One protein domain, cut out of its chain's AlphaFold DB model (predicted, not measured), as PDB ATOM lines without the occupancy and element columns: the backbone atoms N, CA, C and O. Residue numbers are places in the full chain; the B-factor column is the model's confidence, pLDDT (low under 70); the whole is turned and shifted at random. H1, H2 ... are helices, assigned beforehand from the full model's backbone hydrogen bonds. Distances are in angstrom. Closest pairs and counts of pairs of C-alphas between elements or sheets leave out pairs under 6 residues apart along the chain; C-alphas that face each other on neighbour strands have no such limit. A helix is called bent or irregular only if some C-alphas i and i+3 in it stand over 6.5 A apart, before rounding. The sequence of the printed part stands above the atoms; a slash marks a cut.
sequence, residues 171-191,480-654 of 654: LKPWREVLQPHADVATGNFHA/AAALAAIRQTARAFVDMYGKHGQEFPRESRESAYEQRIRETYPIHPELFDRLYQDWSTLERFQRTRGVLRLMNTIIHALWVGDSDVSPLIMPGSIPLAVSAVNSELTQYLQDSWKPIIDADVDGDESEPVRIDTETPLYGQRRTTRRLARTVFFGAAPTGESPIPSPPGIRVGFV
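What this domain is: This is residues 171 to 191 and 480 to 654 of the 654 residues of the protein "HEPN_Swt1 domain-containing protein" of Mycobacterium sp. ENV421 (UniProt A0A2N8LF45). Helices stand round a long link without a named element, residues 561 to 578, which runs through the middle of a rounded body. H3 lines one side, and H5 leads from it to H6; there the H7 and H8 hairpin branches one way and H12, with H9 and H10, another, while residues 639 to 654 loop out past H12 and fold back. The printed part has 196 residues, with helices H1 to H12 in order and no named strand: all helix. It is compact, with a radius of gyration of the C-alphas of 16.7 A and spans of 45 by 42 by 37 A.

How they stand to each other: Look first at H3, residues 480 to 499. Its residues 486 to 494 touch H5, residues 511 to 520, at a steep tilt of 47 degrees, opposite ways; the closest C-alphas, of Ala 490 and Glu 514, are 5.4 A apart. Its residues 494 to 498 touch H4, residues 506 to 509 (C-alphas of Gly 498 and Arg 509, 5.4 A), and its residues 482 to 486 only just touch H1, residues 174 to 177, with 3 pairs of C-alphas within 8 A, the closest Val 177 and Ala 482, 5.1 A. H5 and H6, residues 525 to 537, only just touch, only at the corner, with 3 such pairs, the closest Ile 517 and Pro 525, 6.1 A. Residues 531 to 536 of H6 touch residues 543 to 547 of H7, residues 543 to 560, a hairpin at a steep tilt of 44 degrees; the closest C-alphas are Ser 536 and Arg 543, 4.8 A. H7 and H8, residues 579 to 586, form a hairpin at a shallow tilt of 20 degrees, where residues 549 to 557 of H7 touch H8, closest at the C-alphas of Thr 553 and Val 581, 5.9 A. Residues 552 to 560 of H7 touch H2, residues 182 to 186, closest at the C-alphas of Ala 185 and His 556, 5.6 A. Residues 633 to 638 of H12, residues 623 to 638, touch H6 at a shallow tilt of 33 degrees, only just short of steep, the same way (C-alphas of Trp 535 and Pro 637, 5.4 A). H12 touches H9, residues 593 to 601, with residues 625 to 632 (Val 601 and Ala 628, 5.1 A), and H10, residues 607 to 614, with residues 623 to 628 (Pro 608 and Arg 625, 4.9 A), opposite ways to both. H10 touches H11, residues 616 to 619, only at the corner, at Asp 612 and Gly 619, 4.2 A. H3 is apart from H7 and H12. Every O i to N i+4 pair is within hydrogen-bond range in H2, H3, H5, H7, H8, H9 and H10; in H6 6 of 9 are, in H12 10 of 12, and H1, H4 and H11 are too short for one.

Where its parts are: Find C-alpha 480 at (181.642, 246.646, 274.958); from there H3 runs 28.9 A to C-alpha 499. H7 is 25.7 A long, H6 18.1 A and H5 14.5 A. H12 runs 24.2 A to C-alpha 638 at (157.834, 231.736, 245.390); it is irregular, with C-alphas 634 and 637 7.3 A apart.

The domain as a whole: The C-alphas of Ala 480 and Pro 642 are farthest apart, 48.8 A. Residues 192 to 479 are not printed, with 32.0 A between C-alphas 191 and 480. The link from H7 to H8 is long. Confidence is under 70 at residues 190 to 191, 562 to 563 and 638 to 654.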
ATOM      1  N   LEU A 171     185.911 231.468 267.884       89.50
ATOM      2  CA  LEU A 171     184.709 232.309 267.925       89.50
ATOM      3  C   LEU A 171     183.781 231.843 269.045       89.50
ATOM      4  O   LEU A 171     183.679 230.652 269.327       89.50
ATOM      5  N   LYS A 172     183.111 232.796 269.692       91.12
ATOM      6  CA  LYS A 172     182.120 232.482 270.722       91.12
ATOM      7  C   LYS A 172     180.784 232.113 270.072       91.12
ATOM      8  O   LYS A 172     180.408 232.782 269.104       91.12
ATOM      9  N   PRO A 173     180.045 231.130 270.613       91.62
ATOM     10  CA  PRO A 173     178.653 230.905 270.250       91.62
ATOM     11  C   PRO A 173     177.830 232.180 270.411       91.62
ATOM     12  O   PRO A 173     178.041 232.944 271.358       91.62
ATOM     13  N   TRP A 174     176.853 232.401 269.533       92.81
ATOM     14  CA  TRP A 174     176.046 233.620 269.596       92.81
ATOM     15  C   TRP A 174     175.315 233.780 270.930       92.81
ATOM     16  O   TRP A 174     175.177 234.896 271.431       92.81
ATOM     17  N   ARG A 175     174.940 232.650 271.540       91.38
ATOM     18  CA  ARG A 175     174.256 232.579 272.835       91.38
ATOM     19  C   ARG A 175     175.096 233.137 273.989       91.38
ATOM     20  O   ARG A 175     174.539 233.633 274.962       91.38
ATOM     21  N   GLU A 176     176.424 233.087 273.875       91.19
ATOM     22  CA  GLU A 176     177.352 233.653 274.865       91.19
ATOM     23  C   GLU A 176     177.642 235.141 274.634       91.19
ATOM     24  O   GLU A 176     178.188 235.813 275.511       91.19
ATOM     25  N   VAL A 177     177.336 235.654 273.440       93.06
ATOM     26  CA  VAL A 177     177.646 237.031 273.036       93.06
ATOM     27  C   VAL A 177     176.440 237.940 273.208       93.06
ATOM     28  O   VAL A 177     176.595 239.063 273.684       93.06
ATOM     29  N   LEU A 178     175.252 237.481 272.807       92.62
ATOM     30  CA  LEU A 178     174.043 238.292 272.832       92.62
ATOM     31  C   LEU A 178     172.864 237.508 273.404       92.62
ATOM     32  O   LEU A 178     172.379 236.545 272.811       92.62
ATOM     33  N   GLN A 179     172.388 237.964 274.559       92.44
ATOM     34  CA  GLN A 179     171.268 237.349 275.251       92.44
ATOM     35  C   GLN A 179     169.933 237.874 274.688       92.44
ATOM     36  O   GLN A 179     169.770 239.094 274.552       92.44
ATOM     37  N   PRO A 180     168.959 236.999 274.376       93.12
ATOM     38  CA  PRO A 180     167.598 237.429 274.094       93.12
ATOM     39  C   PRO A 180     166.947 238.044 275.342       93.12
ATOM     40  O   PRO A 180     167.332 237.739 276.474       93.12
ATOM     41  N   HIS A 181     165.942 238.900 275.158       89.81
ATOM     42  CA  HIS A 181     165.146 239.406 276.285       89.81
ATOM     43  C   HIS A 181     164.458 238.258 277.041       89.81
ATOM     44  O   HIS A 181     164.270 237.163 276.512       89.81
ATOM     45  N   ALA A 182     164.098 238.485 278.309       86.38
ATOM     46  CA  ALA A 182     163.581 237.431 279.188       86.38
ATOM     47  C   ALA A 182     162.265 236.798 278.689       86.38
ATOM     48  O   ALA A 182     162.046 235.601 278.867       86.38
ATOM     49  N   ASP A 183     161.407 237.586 278.049       83.19
ATOM     50  CA  ASP A 183     160.171 237.149 277.389       83.19
ATOM     51  C   ASP A 183     160.451 236.159 276.241       83.19
ATOM     52  O   ASP A 183     159.871 235.074 276.210       83.19
ATOM     53  N   VAL A 184     161.414 236.472 275.369       88.81
ATOM     54  CA  VAL A 184     161.883 235.593 274.283       88.81
ATOM     55  C   VAL A 184     162.587 234.355 274.847       88.81
ATOM     56  O   VAL A 184     162.314 233.226 274.446       88.81
ATOM     57  N   ALA A 185     163.472 234.533 275.830       87.81
ATOM     58  CA  ALA A 185     164.242 233.446 276.430       87.81
ATOM     59  C   ALA A 185     163.355 232.403 277.133       87.81
ATOM     60  O   ALA A 185     163.677 231.217 277.123       87.81
ATOM     61  N   THR A 186     162.248 232.835 277.747       82.69
ATOM     62  CA  THR A 186     161.338 231.961 278.510       82.69
ATOM     63  C   THR A 186     160.182 231.395 277.694       82.69
ATOM     64  O   THR A 186     159.485 230.521 278.198       82.69
ATOM     65  N   GLY A 187     159.957 231.875 276.467       77.19
ATOM     66  CA  GLY A 187     158.848 231.416 275.623       77.19
ATOM     67  C   GLY A 187     157.474 231.884 276.110       77.19
ATOM     68  O   GLY A 187     156.459 231.535 275.512       77.19
ATOM     69  N   ASN A 188     157.418 232.722 277.154       70.00
ATOM     70  CA  ASN A 188     156.196 233.368 277.653       70.00
ATOM     71  C   ASN A 188     155.766 234.539 276.758       70.00
ATOM     72  O   ASN A 188     155.281 235.559 277.239       70.00
ATOM     73  N   PHE A 189     155.986 234.401 275.456       70.81
ATOM     74  CA  PHE A 189     155.679 235.413 274.475       70.81
ATOM     75  C   PHE A 189     154.310 235.127 273.858       70.81
ATOM     76  O   PHE A 189     154.062 234.043 273.323       70.81
ATOM     77  N   HIS A 190     153.416 236.113 273.889       64.50
ATOM     78  CA  HIS A 190     152.139 236.005 273.196       64.50
ATOM     79  C   HIS A 190     152.220 236.717 271.852       64.50
ATOM     80  O   HIS A 190     152.514 237.900 271.782       64.50
ATOM     81  N   ALA A 191     151.847 236.038 270.766       59.09
ATOM     82  CA  ALA A 191     151.808 236.614 269.419       59.09
ATOM     83  C   ALA A 191     151.047 237.958 269.304       59.09
ATOM     84  O   ALA A 191     151.317 238.754 268.401       59.09
ATOM     85  N   ALA A 480     180.376 246.504 275.675       87.38
ATOM     86  CA  ALA A 480     181.642 246.646 274.958       87.38
ATOM     87  C   ALA A 480     182.309 245.296 274.618       87.38
ATOM     88  O   ALA A 480     182.955 245.184 273.571       87.38
ATOM     89  N   ALA A 481     182.159 244.280 275.473       89.94
ATOM     90  CA  ALA A 481     182.747 242.962 275.261       89.94
ATOM     91  C   ALA A 481     181.990 242.191 274.171       89.94
ATOM     92  O   ALA A 481     182.615 241.633 273.263       89.94
ATOM     93  N   ALA A 482     180.659 242.228 274.205       92.50
ATOM     94  CA  ALA A 482     179.799 241.678 273.168       92.50
ATOM     95  C   ALA A 482     180.066 242.355 271.816       92.50
ATOM     96  O   ALA A 482     180.311 241.673 270.824       92.50
ATOM     97  N   LEU A 483     180.156 243.691 271.768       92.19
ATOM     98  CA  LEU A 483     180.498 244.428 270.543       92.19
ATOM     99  C   LEU A 483     181.855 244.016 269.949       92.19
ATOM    100  O   LEU A 483     182.003 243.993 268.725       92.19
ATOM    101  N   ALA A 484     182.849 243.697 270.782       90.94
ATOM    102  CA  ALA A 484     184.141 243.197 270.316       90.94
ATOM    103  C   ALA A 484     184.030 241.781 269.720       90.94
ATOM    104  O   ALA A 484     184.570 241.534 268.640       90.94
ATOM    105  N   ALA A 485     183.284 240.881 270.370       94.00
ATOM    106  CA  ALA A 485     183.037 239.526 269.871       94.00
ATOM    107  C   ALA A 485     182.229 239.520 268.557       94.00
ATOM    108  O   ALA A 485     182.537 238.754 267.641       94.00
ATOM    109  N   ILE A 486     181.259 240.430 268.414       95.00
ATOM    110  CA  ILE A 486     180.497 240.635 267.172       95.00
ATOM    111  C   ILE A 486     181.434 241.033 266.026       95.00
ATOM    112  O   ILE A 486     181.376 240.446 264.946       95.00
ATOM    113  N   ARG A 487     182.340 241.998 266.254       94.31
ATOM    114  CA  ARG A 487     183.338 242.409 265.245       94.31
ATOM    115  C   ARG A 487     184.263 241.260 264.859       94.31
ATOM    116  O   ARG A 487     184.536 241.073 263.678       94.31
ATOM    117  N   GLN A 488     184.737 240.496 265.844       94.06
ATOM    118  CA  GLN A 488     185.593 239.337 265.598       94.06
ATOM    119  C   GLN A 488     184.880 238.295 264.726       94.06
ATOM    120  O   GLN A 488     185.467 237.799 263.767       94.06
ATOM    121  N   THR A 489     183.611 238.016 265.028       94.62
ATOM    122  CA  THR A 489     182.781 237.084 264.256       94.62
ATOM    123  C   THR A 489     182.576 237.578 262.828       94.62
ATOM    124  O   THR A 489     182.874 236.848 261.887       94.62
ATOM    125  N   ALA A 490     182.151 238.830 262.646       94.62
ATOM    126  CA  ALA A 490     181.926 239.407 261.321       94.62
ATOM    127  C   ALA A 490     183.173 239.338 260.431       94.62
ATOM    128  O   ALA A 490     183.101 238.883 259.288       94.62
ATOM    129  N   ARG A 491     184.333 239.709 260.983       93.31
ATOM    130  CA  ARG A 491     185.610 239.638 260.272       93.31
ATOM    131  C   ARG A 491     185.973 238.208 259.879       93.31
ATOM    132  O   ARG A 491     186.376 237.978 258.746       93.31
ATOM    133  N   ALA A 492     185.793 237.244 260.781       93.06
ATOM    134  CA  ALA A 492     186.092 235.843 260.499       93.06
ATOM    135  C   ALA A 492     185.228 235.270 259.362       93.06
ATOM    136  O   ALA A 492     185.740 234.514 258.533       93.06
ATOM    137  N   PHE A 493     183.949 235.653 259.282       92.25
ATOM    138  CA  PHE A 493     183.068 235.262 258.178       92.25
ATOM    139  C   PHE A 493     183.496 235.889 256.846       92.25
ATOM    140  O   PHE A 493     183.618 235.170 255.858       92.25
ATOM    141  N   VAL A 494     183.796 237.190 256.812       91.56
ATOM    142  CA  VAL A 494     184.267 237.854 255.581       91.56
ATOM    143  C   VAL A 494     185.622 237.306 255.123       91.56
ATOM    144  O   VAL A 494     185.809 237.056 253.931       91.56
ATOM    145  N   ASP A 495     186.540 237.019 256.050       91.19
ATOM    146  CA  ASP A 495     187.812 236.355 255.749       91.19
ATOM    147  C   ASP A 495     187.590 234.946 255.164       91.19
ATOM    148  O   ASP A 495     188.296 234.533 254.238       91.19
ATOM    149  N   MET A 496     186.601 234.204 255.677       90.62
ATOM    150  CA  MET A 496     186.206 232.897 255.144       90.62
ATOM    151  C   MET A 496     185.634 233.025 253.726       90.62
ATOM    152  O   MET A 496     186.128 232.360 252.813       90.62
ATOM    153  N   TYR A 497     184.706 233.956 253.494       91.31
ATOM    154  CA  TYR A 497     184.174 234.238 252.157       91.31
ATOM    155  C   TYR A 497     185.268 234.657 251.175       91.31
ATOM    156  O   TYR A 497     185.234 234.268 250.004       91.31
ATOM    157  N   GLY A 498     186.264 235.414 251.644       89.06
ATOM    158  CA  GLY A 498     187.441 235.817 250.880       89.06
ATOM    159  C   GLY A 498     188.295 234.637 250.419       89.06
ATOM    160  O   GLY A 498     188.671 234.572 249.248       89.06
ATOM    161  N   LYS A 499     188.563 233.678 251.316       90.81
ATOM    162  CA  LYS A 499     189.318 232.450 251.004       90.81
ATOM    163  C   LYS A 499     188.588 231.567 249.992       90.81
ATOM    164  O   LYS A 499     189.231 230.990 249.117       90.81
ATOM    165  N   HIS A 500     187.260 231.520 250.059       88.25
ATOM    166  CA  HIS A 500     186.403 230.720 249.180       88.25
ATOM    167  C   HIS A 500     185.838 231.554 248.016       88.25
ATOM    168  O   HIS A 500     184.645 231.598 247.717       88.25
ATOM    169  N   GLY A 501     186.763 232.219 247.320       82.94
ATOM    170  CA  GLY A 501     186.568 233.175 246.226       82.94
ATOM    171  C   GLY A 501     185.559 232.816 245.115       82.94
ATOM    172  O   GLY A 501     185.009 233.690 244.444       82.94
ATOM    173  N   GLN A 502     185.336 231.534 244.867       85.12
ATOM    174  CA  GLN A 502     184.504 231.078 243.750       85.12
ATOM    175  C   GLN A 502     183.131 230.570 244.202       85.12
ATOM    176  O   GLN A 502     182.253 230.370 243.372       85.12
ATOM    177  N   GLU A 503     182.936 230.396 245.509       83.25
ATOM    178  CA  GLU A 503     181.745 229.763 246.090       83.25
ATOM    179  C   GLU A 503     180.728 230.796 246.602       83.25
ATOM    180  O   GLU A 503     179.554 230.481 246.786       83.25
ATOM    181  N   PHE A 504     181.164 232.048 246.790       84.69
ATOM    182  CA  PHE A 504     180.355 233.126 247.364       84.69
ATOM    183  C   PHE A 504     180.185 234.332 246.422       84.69
ATOM    184  O   PHE A 504     181.083 234.610 245.615       84.69
ATOM    185  N   PRO A 505     179.078 235.094 246.557       84.56
ATOM    186  CA  PRO A 505     178.859 236.351 245.840       84.56
ATOM    187  C   PRO A 505     179.987 237.355 246.072       84.56
ATOM    188  O   PRO A 505     180.579 237.398 247.152       84.56
ATOM    189  N   ARG A 506     180.255 238.214 245.084       85.75
ATOM    190  CA  ARG A 506     181.312 239.232 245.195       85.75
ATOM    191  C   ARG A 506     181.099 240.167 246.383       85.75
ATOM    192  O   ARG A 506     182.068 240.415 247.096       85.75
ATOM    193  N   GLU A 507     179.859 240.596 246.641       86.81
ATOM    194  CA  GLU A 507     179.581 241.538 247.728       86.81
ATOM    195  C   GLU A 507     179.953 240.987 249.114       86.81
ATOM    196  O   GLU A 507     180.317 241.757 249.995       86.81
ATOM    197  N   SER A 508     179.939 239.659 249.305       87.19
ATOM    198  CA  SER A 508     180.199 239.012 250.605       87.19
ATOM    199  C   SER A 508     181.616 239.232 251.146       87.19
ATOM    200  O   SER A 508     181.879 239.016 252.327       87.19
ATOM    201  N   ARG A 509     182.536 239.671 250.282       86.25
ATOM    202  CA  ARG A 509     183.956 239.890 250.598       86.25
ATOM    203  C   ARG A 509     184.299 241.353 250.825       86.25
ATOM    204  O   ARG A 509     185.456 241.688 251.061       86.25
ATOM    205  N   GLU A 510     183.318 242.230 250.676       90.44
ATOM    206  CA  GLU A 510     183.511 243.664 250.792       90.44
ATOM    207  C   GLU A 510     183.334 244.114 252.244       90.44
ATOM    208  O   GLU A 510     182.569 243.535 253.013       90.44
ATOM    209  N   SER A 511     184.004 245.208 252.613       90.75
ATOM    210  CA  SER A 511     183.893 245.815 253.951       90.75
ATOM    211  C   SER A 511     182.441 246.165 254.320       90.75
ATOM    212  O   SER A 511     182.029 246.028 255.472       90.75
ATOM    213  N   ALA A 512     181.620 246.527 253.328       90.94
ATOM    214  CA  ALA A 512     180.193 246.762 253.524       90.94
ATOM    215  C   ALA A 512     179.454 245.517 254.049       90.94
ATOM    216  O   ALA A 512     178.549 245.645 254.870       90.94
ATOM    217  N   TYR A 513     179.847 244.308 253.635       91.75
ATOM    218  CA  TYR A 513     179.227 243.073 254.115       91.75
ATOM    219  C   TYR A 513     179.676 242.711 255.534       91.75
ATOM    220  O   TYR A 513     178.856 242.251 256.324       91.75
ATOM    221  N   GLU A 514     180.930 243.003 255.905       94.12
ATOM    222  CA  GLU A 514     181.378 242.906 257.305       94.12
ATOM    223  C   GLU A 514     180.492 243.770 258.207       94.12
ATOM    224  O   GLU A 514     180.007 243.319 259.247       94.12
ATOM    225  N   GLN A 515     180.234 245.008 257.779       92.31
ATOM    226  CA  GLN A 515     179.365 245.925 258.501       92.31
ATOM    227  C   GLN A 515     177.925 245.397 258.590       92.31
ATOM    228  O   GLN A 515     177.357 245.415 259.682       92.31
ATOM    229  N   ARG A 516     177.380 244.817 257.509       90.94
ATOM    230  CA  ARG A 516     176.062 244.155 257.532       90.94
ATOM    231  C   ARG A 516     176.001 243.014 258.549       90.94
ATOM    232  O   ARG A 516     175.041 242.954 259.305       90.94
ATOM    233  N   ILE A 517     177.017 242.148 258.630       93.12
ATOM    234  CA  ILE A 517     177.033 241.061 259.630       93.12
ATOM    235  C   ILE A 517     177.018 241.632 261.055       93.12
ATOM    236  O   ILE A 517     176.312 241.119 261.922       93.12
ATOM    237  N   ARG A 518     177.773 242.707 261.319       93.44
ATOM    238  CA  ARG A 518     177.788 243.361 262.642       93.44
ATOM    239  C   ARG A 518     176.432 243.956 263.014       93.44
ATOM    240  O   ARG A 518     176.059 243.972 264.185       93.44
ATOM    241  N   GLU A 519     175.739 244.480 262.019       89.50
ATOM    242  CA  GLU A 519     174.426 245.102 262.129       89.50
ATOM    243  C   GLU A 519     173.313 244.074 262.371       89.50
ATOM    244  O   GLU A 519     172.469 244.286 263.245       89.50
ATOM    245  N   THR A 520     173.360 242.931 261.680       91.31
ATOM    246  CA  THR A 520     172.339 241.875 261.768       91.31
ATOM    247  C   THR A 520     172.607 240.821 262.843       91.31
ATOM    248  O   THR A 520     171.736 239.991 263.103       91.31
ATOM    249  N   TYR A 521     173.782 240.834 263.482       93.50
ATOM    250  CA  TYR A 521     174.150 239.880 264.531       93.50
ATOM    251  C   TYR A 521     173.055 239.747 265.613       93.50
ATOM    252  O   TYR A 521     172.573 240.775 266.102       93.50
ATOM    253  N   PRO A 522     172.673 238.518 266.026       93.81
ATOM    254  CA  PRO A 522     173.332 237.232 265.770       93.81
ATOM    255  C   PRO A 522     172.820 236.498 264.527       93.81
ATOM    256  O   PRO A 522     173.108 235.319 264.351       93.81
ATOM    257  N   ILE A 523     172.057 237.161 263.665       93.31
ATOM    258  CA  ILE A 523     171.418 236.553 262.499       93.31
ATOM    259  C   ILE A 523     172.239 236.876 261.249       93.31
ATOM    260  O   ILE A 523     172.653 238.019 261.030       93.31
ATOM    261  N   HIS A 524     172.486 235.875 260.406       93.06
ATOM    262  CA  HIS A 524     173.222 236.076 259.162       93.06
ATOM    263  C   HIS A 524     172.429 236.951 258.168       93.06
ATOM    264  O   HIS A 524     171.223 236.727 258.014       93.06
ATOM    265  N   PRO A 525     173.067 237.901 257.444       90.38
ATOM    266  CA  PRO A 525     172.371 238.789 256.506       90.38
ATOM    267  C   PRO A 525     171.504 238.061 255.473       90.38
ATOM    268  O   PRO A 525     170.399 238.507 255.189       90.38
ATOM    269  N   GLU A 526     171.957 236.907 254.968       88.75
ATOM    270  CA  GLU A 526     171.188 236.106 254.002       88.75
ATOM    271  C   GLU A 526     169.823 235.661 254.557       88.75
ATOM    272  O   GLU A 526     168.828 235.705 253.842       88.75
ATOM    273  N   LEU A 527     169.745 235.273 255.838       89.06
ATOM    274  CA  LEU A 527     168.478 234.858 256.448       89.06
ATOM    275  C   LEU A 527     167.484 236.030 256.499       89.06
ATOM    276  O   LEU A 527     166.300 235.872 256.201       89.06
ATOM    277  N   PHE A 528     167.973 237.228 256.816       84.56
ATOM    278  CA  PHE A 528     167.152 238.437 256.791       84.56
ATOM    279  C   PHE A 528     166.723 238.844 255.386       84.56
ATOM    280  O   PHE A 528     165.573 239.245 255.205       84.56
ATOM    281  N   ASP A 529     167.619 238.728 254.405       84.88
ATOM    282  CA  ASP A 529     167.304 239.040 253.015       84.88
ATOM    283  C   ASP A 529     166.142 238.159 252.535       84.88
ATOM    284  O   ASP A 529     165.169 238.689 252.007       84.88
ATOM    285  N   ARG A 530     166.152 236.852 252.842       86.06
ATOM    286  CA  ARG A 530     165.012 235.960 252.556       86.06
ATOM    287  C   ARG A 530     163.719 236.424 253.227       86.06
ATOM    288  O   ARG A 530     162.678 236.511 252.579       86.06
ATOM    289  N   LEU A 531     163.771 236.761 254.514       84.81
ATOM    290  CA  LEU A 531     162.599 237.185 255.287       84.81
ATOM    291  C   LEU A 531     161.945 238.473 254.755       84.81
ATOM    292  O   LEU A 531     160.719 238.580 254.709       84.81
ATOM    293  N   TYR A 532     162.749 239.464 254.366       77.62
ATOM    294  CA  TYR A 532     162.247 240.776 253.951       77.62
ATOM    295  C   TYR A 532     162.072 240.940 252.444       77.62
ATOM    296  O   TYR A 532     161.280 241.794 252.046       77.62
ATOM    297  N   GLN A 533     162.768 240.167 251.614       79.19
ATOM    298  CA  GLN A 533     162.625 240.232 250.156       79.19
ATOM    299  C   GLN A 533     161.636 239.193 249.641       79.19
ATOM    300  O   GLN A 533     160.806 239.541 248.809       79.19
ATOM    301  N   ASP A 534     161.678 237.965 250.166       81.62
ATOM    302  CA  ASP A 534     160.898 236.857 249.613       81.62
ATOM    303  C   ASP A 534     159.654 236.582 250.460       81.62
ATOM    304  O   ASP A 534     158.530 236.695 249.979       81.62
ATOM    305  N   TRP A 535     159.816 236.303 251.755       84.69
ATOM    306  CA  TRP A 535     158.686 235.978 252.636       84.69
ATOM    307  C   TRP A 535     157.713 237.143 252.808       84.69
ATOM    308  O   TRP A 535     156.513 236.931 252.932       84.69
ATOM    309  N   SER A 536     158.211 238.379 252.754       76.19
ATOM    310  CA  SER A 536     157.403 239.600 252.849       76.19
ATOM    311  C   SER A 536     156.429 239.807 251.678       76.19
ATOM    312  O   SER A 536     155.572 240.693 251.763       76.19
ATOM    313  N   THR A 537     156.578 239.026 250.600       77.19
ATOM    314  CA  THR A 537     155.678 239.019 249.437       77.19
ATOM    315  C   THR A 537     154.457 238.128 249.645       77.19
ATOM    316  O   THR A 537     153.455 238.310 248.959       77.19
ATOM    317  N   LEU A 538     154.507 237.201 250.608       79.12
ATOM    318  CA  LEU A 538     153.375 236.346 250.936       79.12
ATOM    319  C   LEU A 538     152.262 237.184 251.567       79.12
ATOM    320  O   LEU A 538     152.472 237.846 252.581       79.12
ATOM    321  N   GLU A 539     151.053 237.084 251.020       72.94
ATOM    322  CA  GLU A 539     149.883 237.862 251.450       72.94
ATOM    323  C   GLU A 539     149.595 237.727 252.957       72.94
ATOM    324  O   GLU A 539     149.302 238.697 253.657       72.94
ATOM    325  N   ARG A 540     149.748 236.512 253.497       77.69
ATOM    326  CA  ARG A 540     149.527 236.220 254.921       77.69
ATOM    327  C   ARG A 540     150.697 236.645 255.813       77.69
ATOM    328  O   ARG A 540     150.541 236.696 257.037       77.69
ATOM    329  N   PHE A 541     151.867 236.933 255.240       78.81
ATOM    330  CA  PHE A 541     153.082 237.247 255.981       78.81
ATOM    331  C   PHE A 541     153.208 238.751 256.199       78.81
ATOM    332  O   PHE A 541     153.589 239.538 255.336       78.81
ATOM    333  N   GLN A 542     152.916 239.172 257.419       74.69
ATOM    334  CA  GLN A 542     152.805 240.586 257.745       74.69
ATOM    335  C   GLN A 542     154.171 241.236 257.995       74.69
ATOM    336  O   GLN A 542     154.471 241.609 259.128       74.69
ATOM    337  N   ARG A 543     154.995 241.352 256.945       76.12
ATOM    338  CA  ARG A 543     156.358 241.926 256.900       76.12
ATOM    339  C   ARG A 543     157.054 241.977 258.268       76.12
ATOM    340  O   ARG A 543     157.430 240.937 258.792       76.12
ATOM    341  N   THR A 544     157.182 243.150 258.890       76.81
ATOM    342  CA  THR A 544     157.898 243.322 260.169       76.81
ATOM    343  C   THR A 544     157.276 242.538 261.329       76.81
ATOM    344  O   THR A 544     158.010 241.984 262.143       76.81
ATOM    345  N   ARG A 545     155.941 242.442 261.412       80.19
ATOM    346  CA  ARG A 545     155.256 241.672 262.466       80.19
ATOM    347  C   ARG A 545     155.439 240.168 262.265       80.19
ATOM    348  O   ARG A 545     155.687 239.465 263.237       80.19
ATOM    349  N   GLY A 546     155.346 239.694 261.023       83.19
ATOM    350  CA  GLY A 546     155.617 238.305 260.650       83.19
ATOM    351  C   GLY A 546     157.057 237.911 260.971       83.19
ATOM    352  O   GLY A 546     157.275 236.916 261.655       83.19
ATOM    353  N   VAL A 547     158.031 238.751 260.594       86.81
ATOM    354  CA  VAL A 547     159.449 238.541 260.931       86.81
ATOM    355  C   VAL A 547     159.661 238.481 262.439       86.81
ATOM    356  O   VAL A 547     160.281 237.537 262.916       86.81
ATOM    357  N   LEU A 548     159.148 239.452 263.202       87.00
ATOM    358  CA  LEU A 548     159.319 239.475 264.658       87.00
ATOM    359  C   LEU A 548     158.732 238.230 265.323       87.00
ATOM    360  O   LEU A 548     159.383 237.651 266.188       87.00
ATOM    361  N   ARG A 549     157.535 237.799 264.913       87.75
ATOM    362  CA  ARG A 549     156.898 236.595 265.458       87.75
ATOM    363  C   ARG A 549     157.688 235.332 265.131       87.75
ATOM    364  O   ARG A 549     158.036 234.590 266.044       87.75
ATOM    365  N   LEU A 550     158.016 235.127 263.857       90.31
ATOM    366  CA  LEU A 550     158.753 233.949 263.410       90.31
ATOM    367  C   LEU A 550     160.146 233.886 264.050       90.31
ATOM    368  O   LEU A 550     160.529 232.851 264.591       90.31
ATOM    369  N   MET A 551     160.883 235.002 264.052       91.25
ATOM    370  CA  MET A 551     162.217 235.056 264.651       91.25
ATOM    371  C   MET A 551     162.183 234.893 266.165       91.25
ATOM    372  O   MET A 551     163.088 234.264 266.696       91.25
ATOM    373  N   ASN A 552     161.159 235.391 266.860       91.69
ATOM    374  CA  ASN A 552     160.991 235.130 268.290       91.69
ATOM    375  C   ASN A 552     160.887 233.619 268.554       91.69
ATOM    376  O   ASN A 552     161.688 233.080 269.316       91.69
ATOM    377  N   THR A 553     160.002 232.918 267.839       91.44
ATOM    378  CA  THR A 553     159.839 231.460 267.969       91.44
ATOM    379  C   THR A 553     161.126 230.702 267.633       91.44
ATOM    380  O   THR A 553     161.512 229.791 268.366       91.44
ATOM    381  N   ILE A 554     161.831 231.092 266.563       92.12
ATOM    382  CA  ILE A 554     163.112 230.478 266.172       92.12
ATOM    383  C   ILE A 554     164.181 230.719 267.242       92.12
ATOM    384  O   ILE A 554     164.829 229.771 267.679       92.12
ATOM    385  N   ILE A 555     164.368 231.963 267.688       92.38
ATOM    386  CA  ILE A 555     165.382 232.318 268.690       92.38
ATOM    387  C   ILE A 555     165.090 231.617 270.011       92.38
ATOM    388  O   ILE A 555     166.021 231.106 270.622       92.38
ATOM    389  N   HIS A 556     163.826 231.535 270.431       91.31
ATOM    390  CA  HIS A 556     163.439 230.777 271.615       91.31
ATOM    391  C   HIS A 556     163.822 229.295 271.484       91.31
ATOM    392  O   HIS A 556     164.512 228.758 272.352       91.31
ATOM    393  N   ALA A 557     163.447 228.653 270.372       90.12
ATOM    394  CA  ALA A 557     163.767 227.248 270.123       90.12
ATOM    395  C   ALA A 557     165.285 226.995 270.137       90.12
ATOM    396  O   ALA A 557     165.748 226.050 270.781       90.12
ATOM    397  N   LEU A 558     166.068 227.866 269.491       90.38
ATOM    398  CA  LEU A 558     167.532 227.800 269.487       90.38
ATOM    399  C   LEU A 558     168.143 228.096 270.864       90.38
ATOM    400  O   LEU A 558     169.141 227.493 271.241       90.38
ATOM    401  N   TRP A 559     167.550 229.012 271.632       90.31
ATOM    402  CA  TRP A 559     168.033 229.400 272.956       90.31
ATOM    403  C   TRP A 559     167.832 228.297 273.995       90.31
ATOM    404  O   TRP A 559     168.683 228.117 274.864       90.31
ATOM    405  N   VAL A 560     166.721 227.563 273.918       85.12
ATOM    406  CA  VAL A 560     166.420 226.441 274.818       85.12
ATOM    407  C   VAL A 560     167.185 225.172 274.416       85.12
ATOM    408  O   VAL A 560     167.561 224.377 275.285       85.12
ATOM    409  N   GLY A 561     167.455 224.991 273.118       77.00
ATOM    410  CA  GLY A 561     168.319 223.934 272.597       77.00
ATOM    411  C   GLY A 561     169.766 224.122 273.056       77.00
ATOM    412  O   GLY A 561     170.489 224.968 272.547       77.00
ATOM    413  N   ASP A 562     170.216 223.327 274.026       61.72
ATOM    414  CA  ASP A 562     171.492 223.582 274.715       61.72
ATOM    415  C   ASP A 562     172.763 223.271 273.906       61.72
ATOM    416  O   ASP A 562     173.865 223.490 274.399       61.72
ATOM    417  N   SER A 563     172.628 222.786 272.673       66.00
ATOM    418  CA  SER A 563     173.731 222.300 271.834       66.00
ATOM    419  C   SER A 563     174.117 223.227 270.677       66.00
ATOM    420  O   SER A 563     175.033 222.881 269.926       66.00
ATOM    421  N   ASP A 564     173.468 224.387 270.508       72.19
ATOM    422  CA  ASP A 564     173.880 225.333 269.465       72.19
ATOM    423  C   ASP A 564     175.158 226.078 269.881       72.19
ATOM    424  O   ASP A 564     175.132 227.000 270.703       72.19
ATOM    425  N   VAL A 565     176.279 225.661 269.293       82.12
ATOM    426  CA  VAL A 565     177.609 226.278 269.440       82.12
ATOM    427  C   VAL A 565     177.960 227.201 268.266       82.12
ATOM    428  O   VAL A 565     179.103 227.639 268.122       82.12
ATOM    429  N   SER A 566     176.994 227.498 267.391       87.19
ATOM    430  CA  SER A 566     177.229 228.307 266.197       87.19
ATOM    431  C   SER A 566     177.517 229.767 266.581       87.19
ATOM    432  O   SER A 566     176.833 230.333 267.436       87.19
ATOM    433  N   PRO A 567     178.492 230.437 265.943       91.50
ATOM    434  CA  PRO A 567     178.776 231.848 266.212       91.50
ATOM    435  C   PRO A 567     177.720 232.799 265.622       91.50
ATOM    436  O   PRO A 567     177.694 233.980 265.970       91.50
ATOM    437  N   LEU A 568     176.871 232.297 264.718       91.94
ATOM    438  CA  LEU A 568     175.844 233.046 264.003       91.94
ATOM    439  C   LEU A 568     174.679 232.118 263.620       91.94
ATOM    440  O   LEU A 568     174.901 230.948 263.305       91.94
ATOM    441  N   ILE A 569     173.456 232.649 263.618       92.62
ATOM    442  CA  ILE A 569     172.240 231.956 263.181       92.62
ATOM    443  C   ILE A 569     172.165 232.028 261.653       92.62
ATOM    444  O   ILE A 569     171.957 233.101 261.077       92.62
ATOM    445  N   MET A 570     172.342 230.882 261.003       90.62
ATOM    446  CA  MET A 570     172.324 230.727 259.547       90.62
ATOM    447  C   MET A 570     170.936 230.261 259.071       90.62
ATOM    448  O   MET A 570     170.171 229.719 259.872       90.62
ATOM    449  N   PRO A 571     170.597 230.376 257.771       89.38
ATOM    450  CA  PRO A 571     169.383 229.762 257.224       89.38
ATOM    451  C   PRO A 571     169.252 228.261 257.549       89.38
ATOM    452  O   PRO A 571     168.168 227.793 257.887       89.38
ATOM    453  N   GLY A 572     170.363 227.515 257.534       89.62
ATOM    454  CA  GLY A 572     170.387 226.093 257.895       89.62
ATOM    455  C   GLY A 572     170.198 225.807 259.391       89.62
ATOM    456  O   GLY A 572     169.908 224.670 259.767       89.62
ATOM    457  N   SER A 573     170.331 226.822 260.251       88.00
ATOM    458  CA  SER A 573     170.166 226.693 261.703       88.00
ATOM    459  C   SER A 573     168.700 226.599 262.129       88.00
ATOM    460  O   SER A 573     168.440 226.191 263.254       88.00
ATOM    461  N   ILE A 574     167.739 226.965 261.273       90.44
ATOM    462  CA  ILE A 574     166.317 227.034 261.640       90.44
ATOM    463  C   ILE A 574     165.799 225.638 262.029       90.44
ATOM    464  O   ILE A 574     165.808 224.742 261.185       90.44
ATOM    465  N   PRO A 575     165.316 225.428 263.267       88.88
ATOM    466  CA  PRO A 575     164.913 224.107 263.731       88.88
ATOM    467  C   PRO A 575     163.462 223.810 263.310       88.88
ATOM    468  O   PRO A 575     162.543 223.881 264.123       88.88
ATOM    469  N   LEU A 576     163.238 223.510 262.026       90.00
ATOM    470  CA  LEU A 576     161.901 223.274 261.449       90.00
ATOM    471  C   LEU A 576     161.205 222.018 262.002       90.00
ATOM    472  O   LEU A 576     159.984 221.923 261.911       90.00
ATOM    473  N   ALA A 577     161.952 221.084 262.590       86.00
ATOM    474  CA  ALA A 577     161.407 219.925 263.298       86.00
ATOM    475  C   ALA A 577     160.719 220.294 264.627       86.00
ATOM    476  O   ALA A 577     159.892 219.537 265.128       86.00
ATOM    477  N   VAL A 578     161.052 221.450 265.218       87.81
ATOM    478  CA  VAL A 578     160.403 221.920 266.451       87.81
ATOM    479  C   VAL A 578     158.974 222.340 266.121       87.81
ATOM    480  O   VAL A 578     158.749 223.209 265.274       87.81
ATOM    481  N   SER A 579     157.999 221.750 266.816       87.00
ATOM    482  CA  SER A 579     156.576 221.884 266.478       87.00
ATOM    483  C   SER A 579     156.105 223.341 266.476       87.00
ATOM    484  O   SER A 579     155.370 223.760 265.575       87.00
ATOM    485  N   ALA A 580     156.573 224.141 267.439       87.38
ATOM    486  CA  ALA A 580     156.262 225.565 267.520       87.38
ATOM    487  C   ALA A 580     156.777 226.352 266.300       87.38
ATOM    488  O   ALA A 580     156.047 227.178 265.750       87.38
ATOM    489  N   VAL A 581     158.001 226.069 265.841       90.12
ATOM    490  CA  VAL A 581     158.606 226.722 264.668       90.12
ATOM    491  C   VAL A 581     157.880 226.306 263.392       90.12
ATOM    492  O   VAL A 581     157.511 227.167 262.596       90.12
ATOM    493  N   ASN A 582     157.611 225.008 263.224       89.94
ATOM    494  CA  ASN A 582     156.848 224.487 262.091       89.94
ATOM    495  C   ASN A 582     155.453 225.127 262.009       89.94
ATOM    496  O   ASN A 582     155.042 225.612 260.955       89.94
ATOM    497  N   SER A 583     154.744 225.188 263.138       88.75
ATOM    498  CA  SER A 583     153.394 225.753 263.217       88.75
ATOM    499  C   SER A 583     153.373 227.248 262.892       88.75
ATOM    500  O   SER A 583     152.530 227.692 262.112       88.75
ATOM    501  N   GLU A 584     154.308 228.028 263.448       89.44
ATOM    502  CA  GLU A 584     154.400 229.468 263.171       89.44
ATOM    503  C   GLU A 584     154.790 229.733 261.710       89.44
ATOM    504  O   GLU A 584     154.277 230.663 261.096       89.44
ATOM    505  N   LEU A 585     155.660 228.917 261.119       89.19
ATOM    506  CA  LEU A 585     156.092 229.099 259.736       89.19
ATOM    507  C   LEU A 585     155.011 228.679 258.727       89.19
ATOM    508  O   LEU A 585     154.730 229.405 257.772       89.19
ATOM    509  N   THR A 586     154.367 227.529 258.941       87.75
ATOM    510  CA  THR A 586     153.385 226.967 257.997       87.75
ATOM    511  C   THR A 586     152.070 227.736 257.953       87.75
ATOM    512  O   THR A 586     151.377 227.654 256.945       87.75
ATOM    513  N   GLN A 587     151.738 228.551 258.963       87.38
ATOM    514  CA  GLN A 587     150.531 229.396 258.928       87.38
ATOM    515  C   GLN A 587     150.534 230.409 257.763       87.38
ATOM    516  O   GLN A 587     149.477 230.879 257.336       87.38
ATOM    517  N   TYR A 588     151.727 230.767 257.274       86.06
ATOM    518  CA  TYR A 588     151.918 231.703 256.167       86.06
ATOM    519  C   TYR A 588     151.930 231.015 254.801       86.06
ATOM    520  O   TYR A 588     151.826 231.689 253.778       86.06
ATOM    521  N   LEU A 589     152.060 229.689 254.787       86.12
ATOM    522  CA  LEU A 589     152.174 228.871 253.590       86.12
ATOM    523  C   LEU A 589     150.853 228.139 253.299       86.12
ATOM    524  O   LEU A 589     149.929 228.108 254.113       86.12
ATOM    525  N   GLN A 590     150.756 227.547 252.111       81.81
ATOM    526  CA  GLN A 590     149.655 226.644 251.761       81.81
ATOM    527  C   GLN A 590     149.776 225.314 252.526       81.81
ATOM    528  O   GLN A 590     150.882 224.864 252.827       81.81
ATOM    529  N   ASP A 591     148.647 224.644 252.785       78.69
ATOM    530  CA  ASP A 591     148.597 223.410 253.590       78.69
ATOM    531  C   ASP A 591     149.448 222.255 253.025       78.69
ATOM    532  O   ASP A 591     149.870 221.369 253.769       78.69
ATOM    533  N   SER A 592     149.751 222.281 251.722       83.94
ATOM    534  CA  SER A 592     150.617 221.313 251.039       83.94
ATOM    535  C   SER A 592     152.064 221.307 251.538       83.94
ATOM    536  O   SER A 592     152.761 220.317 251.338       83.94
ATOM    537  N   TRP A 593     152.526 222.366 252.209       86.94
ATOM    538  CA  TRP A 593     153.909 222.460 252.679       86.94
ATOM    539  C   TRP A 593     154.215 221.597 253.900       86.94
ATOM    540  O   TRP A 593     155.355 221.169 254.051       86.94
ATOM    541  N   LYS A 594     153.227 221.291 254.747       85.50
ATOM    542  CA  LYS A 594     153.427 220.435 255.931       85.50
ATOM    543  C   LYS A 594     154.000 219.054 255.581       85.50
ATOM    544  O   LYS A 594     155.091 218.752 256.054       85.50
ATOM    545  N   PRO A 595     153.361 218.250 254.703       87.69
ATOM    546  CA  PRO A 595     153.907 216.943 254.343       87.69
ATOM    547  C   PRO A 595     155.268 217.031 253.634       87.69
ATOM    548  O   PRO A 595     156.071 216.116 253.772       87.69
ATOM    549  N   ILE A 596     155.548 218.125 252.913       89.31
ATOM    550  CA  ILE A 596     156.853 218.348 252.267       89.31
ATOM    551  C   ILE A 596     157.938 218.584 253.322       89.31
ATOM    552  O   ILE A 596     159.020 218.015 253.227       89.31
ATOM    553  N   ILE A 597     157.662 219.393 254.348       89.88
ATOM    554  CA  ILE A 597     158.623 219.631 255.431       89.88
ATOM    555  C   ILE A 597     158.930 218.323 256.166       89.88
ATOM    556  O   ILE A 597     160.099 218.022 256.423       89.88
ATOM    557  N   ASP A 598     157.896 217.533 256.455       88.94
ATOM    558  CA  ASP A 598     158.026 216.284 257.204       88.94
ATOM    559  C   ASP A 598     158.803 215.208 256.424       88.94
ATOM    560  O   ASP A 598     159.598 214.481 257.017       88.94
ATOM    561  N   ALA A 599     158.614 215.111 255.104       90.12
ATOM    562  CA  ALA A 599     159.267 214.090 254.279       90.12
ATOM    563  C   ALA A 599     160.636 214.522 253.721       90.12
ATOM    564  O   ALA A 599     161.583 213.734 253.735       90.12
ATOM    565  N   ASP A 600     160.760 215.769 253.255       90.94
ATOM    566  CA  ASP A 600     161.865 216.198 252.385       90.94
ATOM    567  C   ASP A 600     162.778 217.268 253.006       90.94
ATOM    568  O   ASP A 600     163.816 217.595 252.425       90.94
ATOM    569  N   VAL A 601     162.426 217.836 254.169       90.88
ATOM    570  CA  VAL A 601     163.184 218.954 254.761       90.88
ATOM    571  C   VAL A 601     163.735 218.630 256.140       90.88
ATOM    572  O   VAL A 601     164.949 218.684 256.333       90.88
ATOM    573  N   ASP A 602     162.859 218.380 257.115       88.44
ATOM    574  CA  ASP A 602     163.275 218.381 258.517       88.44
ATOM    575  C   ASP A 602     162.507 217.450 259.456       88.44
ATOM    576  O   ASP A 602     162.782 217.482 260.654       88.44
ATOM    577  N   GLY A 603     161.578 216.626 258.966       87.00
ATOM    578  CA  GLY A 603     160.903 215.634 259.810       87.00
ATOM    579  C   GLY A 603     161.848 214.553 260.349       87.00
ATOM    580  O   GLY A 603     162.941 214.341 259.817       87.00
ATOM    581  N   ASP A 604     161.423 213.860 261.406       84.50
ATOM    582  CA  ASP A 604     162.248 212.871 262.123       84.50
ATOM    583  C   ASP A 604     162.730 211.717 261.228       84.50
ATOM    584  O   ASP A 604     163.852 211.249 261.377       84.50
ATOM    585  N   GLU A 605     161.915 211.310 260.253       87.19
ATOM    586  CA  GLU A 605     162.225 210.250 259.277       87.19
ATOM    587  C   GLU A 605     162.445 210.817 257.862       87.19
ATOM    588  O   GLU A 605     162.318 210.104 256.863       87.19
ATOM    589  N   SER A 606     162.733 212.117 257.761       92.56
ATOM    590  CA  SER A 606     162.925 212.784 256.473       92.56
ATOM    591  C   SER A 606     164.162 212.266 255.736       92.56
ATOM    592  O   SER A 606     165.132 211.796 256.341       92.56
ATOM    593  N   GLU A 607     164.161 212.392 254.409       94.00
ATOM    594  CA  GLU A 607     165.290 211.957 253.581       94.00
ATOM    595  C   GLU A 607     166.632 212.603 254.004       94.00
ATOM    596  O   GLU A 607     167.625 211.878 254.118       94.00
ATOM    597  N   PRO A 608     166.704 213.910 254.351       93.56
ATOM    598  CA  PRO A 608     167.928 214.503 254.889       93.56
ATOM    599  C   PRO A 608     168.432 213.842 256.179       93.56
ATOM    600  O   PRO A 608     169.641 213.651 256.330       93.56
ATOM    601  N   VAL A 609     167.531 213.463 257.095       90.25
ATOM    602  CA  VAL A 609     167.895 212.771 258.344       90.25
ATOM    603  C   VAL A 609     168.433 211.373 258.054       90.25
ATOM    604  O   VAL A 609     169.435 210.964 258.649       90.25
ATOM    605  N   ARG A 610     167.826 210.655 257.104       92.62
ATOM    606  CA  ARG A 610     168.307 209.335 256.678       92.62
ATOM    607  C   ARG A 610     169.711 209.413 256.083       92.62
ATOM    608  O   ARG A 610     170.588 208.677 256.527       92.62
ATOM    609  N   ILE A 611     169.961 210.356 255.174       93.44
ATOM    610  CA  ILE A 611     171.287 210.556 254.561       93.44
ATOM    611  C   ILE A 611     172.345 210.911 255.617       93.44
ATOM    612  O   ILE A 611     173.446 210.351 255.605       93.44
ATOM    613  N   ASP A 612     172.020 211.814 256.547       91.62
ATOM    614  CA  ASP A 612     172.926 212.214 257.630       91.62
ATOM    615  C   ASP A 612     173.211 211.049 258.603       91.62
ATOM    616  O   ASP A 612     174.331 210.928 259.103       91.62
ATOM    617  N   THR A 613     172.241 210.155 258.826       90.12
ATOM    618  CA  THR A 613     172.395 208.947 259.659       90.12
ATOM    619  C   THR A 613     173.233 207.872 258.964       90.12
ATOM    620  O   THR A 613     174.100 207.253 259.584       90.12
ATOM    621  N   GLU A 614     173.005 207.656 257.668       93.44
ATOM    622  CA  GLU A 614     173.723 206.670 256.854       93.44
ATOM    623  C   GLU A 614     175.174 207.101 256.564       93.44
ATOM    624  O   GLU A 614     176.047 206.252 256.369       93.44
ATOM    625  N   THR A 615     175.460 208.412 256.581       91.88
ATOM    626  CA  THR A 615     176.786 208.978 256.284       91.88
ATOM    627  C   THR A 615     177.383 209.714 257.494       91.88
ATOM    628  O   THR A 615     177.131 210.908 257.671       91.88
ATOM    629  N   PRO A 616     178.287 209.086 258.281       86.12
ATOM    630  CA  PRO A 616     178.835 209.677 259.510       86.12
ATOM    631  C   PRO A 616     179.469 211.068 259.348       86.12
ATOM    632  O   PRO A 616     179.379 211.896 260.253       86.12
ATOM    633  N   LEU A 617     180.103 211.346 258.200       85.75
ATOM    634  CA  LEU A 617     180.700 212.656 257.910       85.75
ATOM    635  C   LEU A 617     179.643 213.770 257.831       85.75
ATOM    636  O   LEU A 617     179.899 214.889 258.273       85.75
ATOM    637  N   TYR A 618     178.474 213.470 257.264       86.06
ATOM    638  CA  TYR A 618     177.370 214.419 257.160       86.06
ATOM    639  C   TYR A 618     176.618 214.517 258.486       86.06
ATOM    640  O   TYR A 618     176.376 215.631 258.950       86.06
ATOM    641  N   GLY A 619     176.383 213.387 259.163       83.31
ATOM    642  CA  GLY A 619     175.740 213.336 260.478       83.31
ATOM    643  C   GLY A 619     176.430 214.177 261.553       83.31
ATOM    644  O   GLY A 619     175.752 214.870 262.308       83.31
ATOM    645  N   GLN A 620     177.770 214.227 261.576       80.19
ATOM    646  CA  GLN A 620     178.530 215.065 262.524       80.19
ATOM    647  C   GLN A 620     178.208 216.563 262.437       80.19
ATOM    648  O   GLN A 620     178.439 217.295 263.396       80.19
ATOM    649  N   ARG A 621     177.728 217.035 261.279       79.19
ATOM    650  CA  ARG A 621     177.421 218.452 261.027       79.19
ATOM    651  C   ARG A 621     175.971 218.688 260.618       79.19
ATOM    652  O   ARG A 621     175.611 219.832 260.345       79.19
ATOM    653  N   ARG A 622     175.177 217.614 260.538       86.12
ATOM    654  CA  ARG A 622     173.810 217.593 260.001       86.12
ATOM    655  C   ARG A 622     173.729 218.284 258.640       86.12
ATOM    656  O   ARG A 622     172.885 219.150 258.407       86.12
ATOM    657  N   THR A 623     174.704 217.987 257.779       88.12
ATOM    658  CA  THR A 623     174.942 218.730 256.535       88.12
ATOM    659  C   THR A 623     173.717 218.695 255.631       88.12
ATOM    660  O   THR A 623     173.292 219.742 255.148       88.12
ATOM    661  N   THR A 624     173.128 217.517 255.420       92.00
ATOM    662  CA  THR A 624     171.997 217.358 254.498       92.00
ATOM    663  C   THR A 624     170.769 218.074 255.037       92.00
ATOM    664  O   THR A 624     170.106 218.803 254.301       92.00
ATOM    665  N   ARG A 625     170.522 217.962 256.345       90.00
ATOM    666  CA  ARG A 625     169.424 218.654 257.030       90.00
ATOM    667  C   ARG A 625     169.549 220.181 256.931       90.00
ATOM    668  O   ARG A 625     168.599 220.868 256.562       90.00
ATOM    669  N   ARG A 626     170.743 220.733 257.177       89.56
ATOM    670  CA  ARG A 626     171.021 222.181 257.050       89.56
ATOM    671  C   ARG A 626     170.883 222.685 255.614       89.56
ATOM    672  O   ARG A 626     170.364 223.785 255.398       89.56
ATOM    673  N   LEU A 627     171.324 221.887 254.639       91.44
ATOM    674  CA  LEU A 627     171.142 222.177 253.217       91.44
ATOM    675  C   LEU A 627     169.653 222.236 252.867       91.44
ATOM    676  O   LEU A 627     169.206 223.233 252.301       91.44
ATOM    677  N   ALA A 628     168.883 221.218 253.258       91.94
ATOM    678  CA  ALA A 628     167.453 221.141 252.987       91.94
ATOM    679  C   ALA A 628     166.687 222.322 253.601       91.94
ATOM    680  O   ALA A 628     165.920 222.981 252.902       91.94
ATOM    681  N   ARG A 629     166.970 222.678 254.863       91.56
ATOM    682  CA  ARG A 629     166.410 223.872 255.526       91.56
ATOM    683  C   ARG A 629     166.716 225.162 254.774       91.56
ATOM    684  O   ARG A 629     165.822 225.974 254.559       91.56
ATOM    685  N   THR A 630     167.967 225.345 254.348       90.44
ATOM    686  CA  THR A 630     168.394 226.546 253.612       90.44
ATOM    687  C   THR A 630     167.683 226.660 252.265       90.44
ATOM    688  O   THR A 630     167.210 227.738 251.903       90.44
ATOM    689  N   VAL A 631     167.575 225.546 251.535       89.44
ATOM    690  CA  VAL A 631     166.855 225.475 250.258       89.44
ATOM    691  C   VAL A 631     165.375 225.772 250.469       89.44
ATOM    692  O   VAL A 631     164.836 226.646 249.796       89.44
ATOM    693  N   PHE A 632     164.738 225.100 251.428       88.75
ATOM    694  CA  PHE A 632     163.335 225.312 251.769       88.75
ATOM    695  C   PHE A 632     163.057 226.782 252.082       88.75
ATOM    696  O   PHE A 632     162.185 227.393 251.467       88.75
ATOM    697  N   PHE A 633     163.844 227.380 252.976       86.94
ATOM    698  CA  PHE A 633     163.620 228.751 253.418       86.94
ATOM    699  C   PHE A 633     163.800 229.780 252.294       86.94
ATOM    700  O   PHE A 633     163.130 230.812 252.287       86.94
ATOM    701  N   GLY A 634     164.686 229.500 251.332       83.88
ATOM    702  CA  GLY A 634     164.894 230.340 250.155       83.88
ATOM    703  C   GLY A 634     163.933 230.085 248.991       83.88
ATOM    704  O   GLY A 634     163.853 230.928 248.105       83.88
ATOM    705  N   ALA A 635     163.226 228.951 248.962       82.12
ATOM    706  CA  ALA A 635     162.368 228.555 247.839       82.12
ATOM    707  C   ALA A 635     160.865 228.653 248.142       82.12
ATOM    708  O   ALA A 635     160.088 229.030 247.263       82.12
ATOM    709  N   ALA A 636     160.453 228.349 249.378       79.00
ATOM    710  CA  ALA A 636     159.052 228.266 249.793       79.00
ATOM    711  C   ALA A 636     158.168 229.486 249.450       79.00
ATOM    712  O   ALA A 636     157.022 229.272 249.048       79.00
ATOM    713  N   PRO A 637     158.638 230.747 249.546       71.44
ATOM    714  CA  PRO A 637     157.776 231.903 249.290       71.44
ATOM    715  C   PRO A 637     157.413 232.160 247.810       71.44
ATOM    716  O   PRO A 637     156.613 233.046 247.538       71.44
ATOM    717  N   THR A 638     157.941 231.406 246.836       67.06
ATOM    718  CA  THR A 638     157.834 231.736 245.390       67.06
ATOM    719  C   THR A 638     156.611 231.156 244.645       67.06
ATOM    720  O   THR A 638     156.558 231.189 243.416       67.06
ATOM    721  N   GLY A 639     155.599 230.647 245.358       50.62
ATOM    722  CA  GLY A 639     154.539 229.769 244.825       50.62
ATOM    723  C   GLY A 639     153.591 230.296 243.726       50.62
ATOM    724  O   GLY A 639     152.797 229.501 243.229       50.62
ATOM    725  N   GLU A 640     153.654 231.567 243.309       44.94
ATOM    726  CA  GLU A 640     152.783 232.128 242.251       44.94
ATOM    727  C   GLU A 640     153.475 232.409 240.902       44.94
ATOM    728  O   GLU A 640     152.793 232.690 239.916       44.94
ATOM    729  N   SER A 641     154.806 232.286 240.789       36.44
ATOM    730  CA  SER A 641     155.505 232.435 239.499       36.44
ATOM    731  C   SER A 641     156.044 231.093 238.985       36.44
ATOM    732  O   SER A 641     156.974 230.547 239.572       36.44
ATOM    733  N   PRO A 642     155.547 230.570 237.842       30.78
ATOM    734  CA  PRO A 642     155.996 229.300 237.265       30.78
ATOM    735  C   PRO A 642     157.362 229.394 236.561       30.78
ATOM    736  O   PRO A 642     157.778 228.465 235.872       30.78
ATOM    737  N   ILE A 643     158.075 230.507 236.728       33.84
ATOM    738  CA  ILE A 643     159.452 230.668 236.282       33.84
ATOM    739  C   ILE A 643     160.246 231.058 237.529       33.84
ATOM    740  O   ILE A 643     160.042 232.170 238.026       33.84
ATOM    741  N   PRO A 644     161.144 230.200 238.052       39.56
ATOM    742  CA  PRO A 644     162.136 230.664 239.003       39.56
ATOM    743  C   PRO A 644     162.943 231.717 238.256       39.56
ATOM    744  O   PRO A 644     163.747 231.374 237.394       39.56
ATOM    745  N   SER A 645     162.693 232.999 238.503       33.78
ATOM    746  CA  SER A 645     163.637 234.027 238.084       33.78
ATOM    747  C   SER A 645     164.911 233.726 238.875       33.78
ATOM    748  O   SER A 645     164.891 233.862 240.099       33.78
ATOM    749  N   PRO A 646     165.998 233.222 238.258       46.66
ATOM    750  CA  PRO A 646     167.218 233.004 239.015       46.66
ATOM    751  C   PRO A 646     167.761 234.397 239.362       46.66
ATOM    752  O   PRO A 646     167.790 235.266 238.485       46.66
ATOM    753  N   PRO A 647     168.172 234.635 240.623       47.91
ATOM    754  CA  PRO A 647     169.397 234.007 241.119       47.91
ATOM    755  C   PRO A 647     169.377 233.787 242.654       47.91
ATOM    756  O   PRO A 647     169.986 234.547 243.398       47.91
ATOM    757  N   GLY A 648     168.626 232.817 243.178       52.94
ATOM    758  CA  GLY A 648     168.214 232.897 244.591       52.94
ATOM    759  C   GLY A 648     169.051 232.143 245.620       52.94
ATOM    760  O   GLY A 648     169.625 232.740 246.528       52.94
ATOM    761  N   ILE A 649     169.031 230.811 245.557       56.88
ATOM    762  CA  ILE A 649     169.399 229.971 246.703       56.88
ATOM    763  C   ILE A 649     170.921 229.888 246.818       56.88
ATOM    764  O   ILE A 649     171.589 229.150 246.093       56.88
ATOM    765  N   ARG A 650     171.484 230.664 247.744       64.19
ATOM    766  CA  ARG A 650     172.923 230.726 247.993       64.19
ATOM    767  C   ARG A 650     173.323 229.654 249.001       64.19
ATOM    768  O   ARG A 650     173.574 229.931 250.168       64.19
ATOM    769  N   VAL A 651     173.406 228.420 248.508       57.47
ATOM    770  CA  VAL A 651     173.789 227.219 249.276       57.47
ATOM    771  C   VAL A 651     175.177 227.355 249.935       57.47
ATOM    772  O   VAL A 651     175.477 226.657 250.892       57.47
ATOM    773  N   GLY A 652     176.020 228.294 249.487       56.62
ATOM    774  CA  GLY A 652     177.273 228.621 250.178       56.62
ATOM    775  C   GLY A 652     177.082 229.120 251.620       56.62
ATOM    776  O   GLY A 652     177.983 228.958 252.434       56.62
ATOM    777  N   PHE A 653     175.920 229.687 251.969       59.47
ATOM    778  CA  PHE A 653     175.630 230.237 253.304       59.47
ATOM    779  C   PHE A 653     174.962 229.232 254.271       59.47
ATOM    780  O   PHE A 653     174.175 229.637 255.127       59.47
ATOM    781  N   VAL A 654     175.237 227.931 254.120       56.31
ATOM    782  CA  VAL A 654     174.635 226.830 254.910       56.31
ATOM    783  C   VAL A 654     175.346 226.572 256.229       56.31
ATOM    784  O   VAL A 654     176.593 226.616 256.285       56.31
TER     785      VAL A 654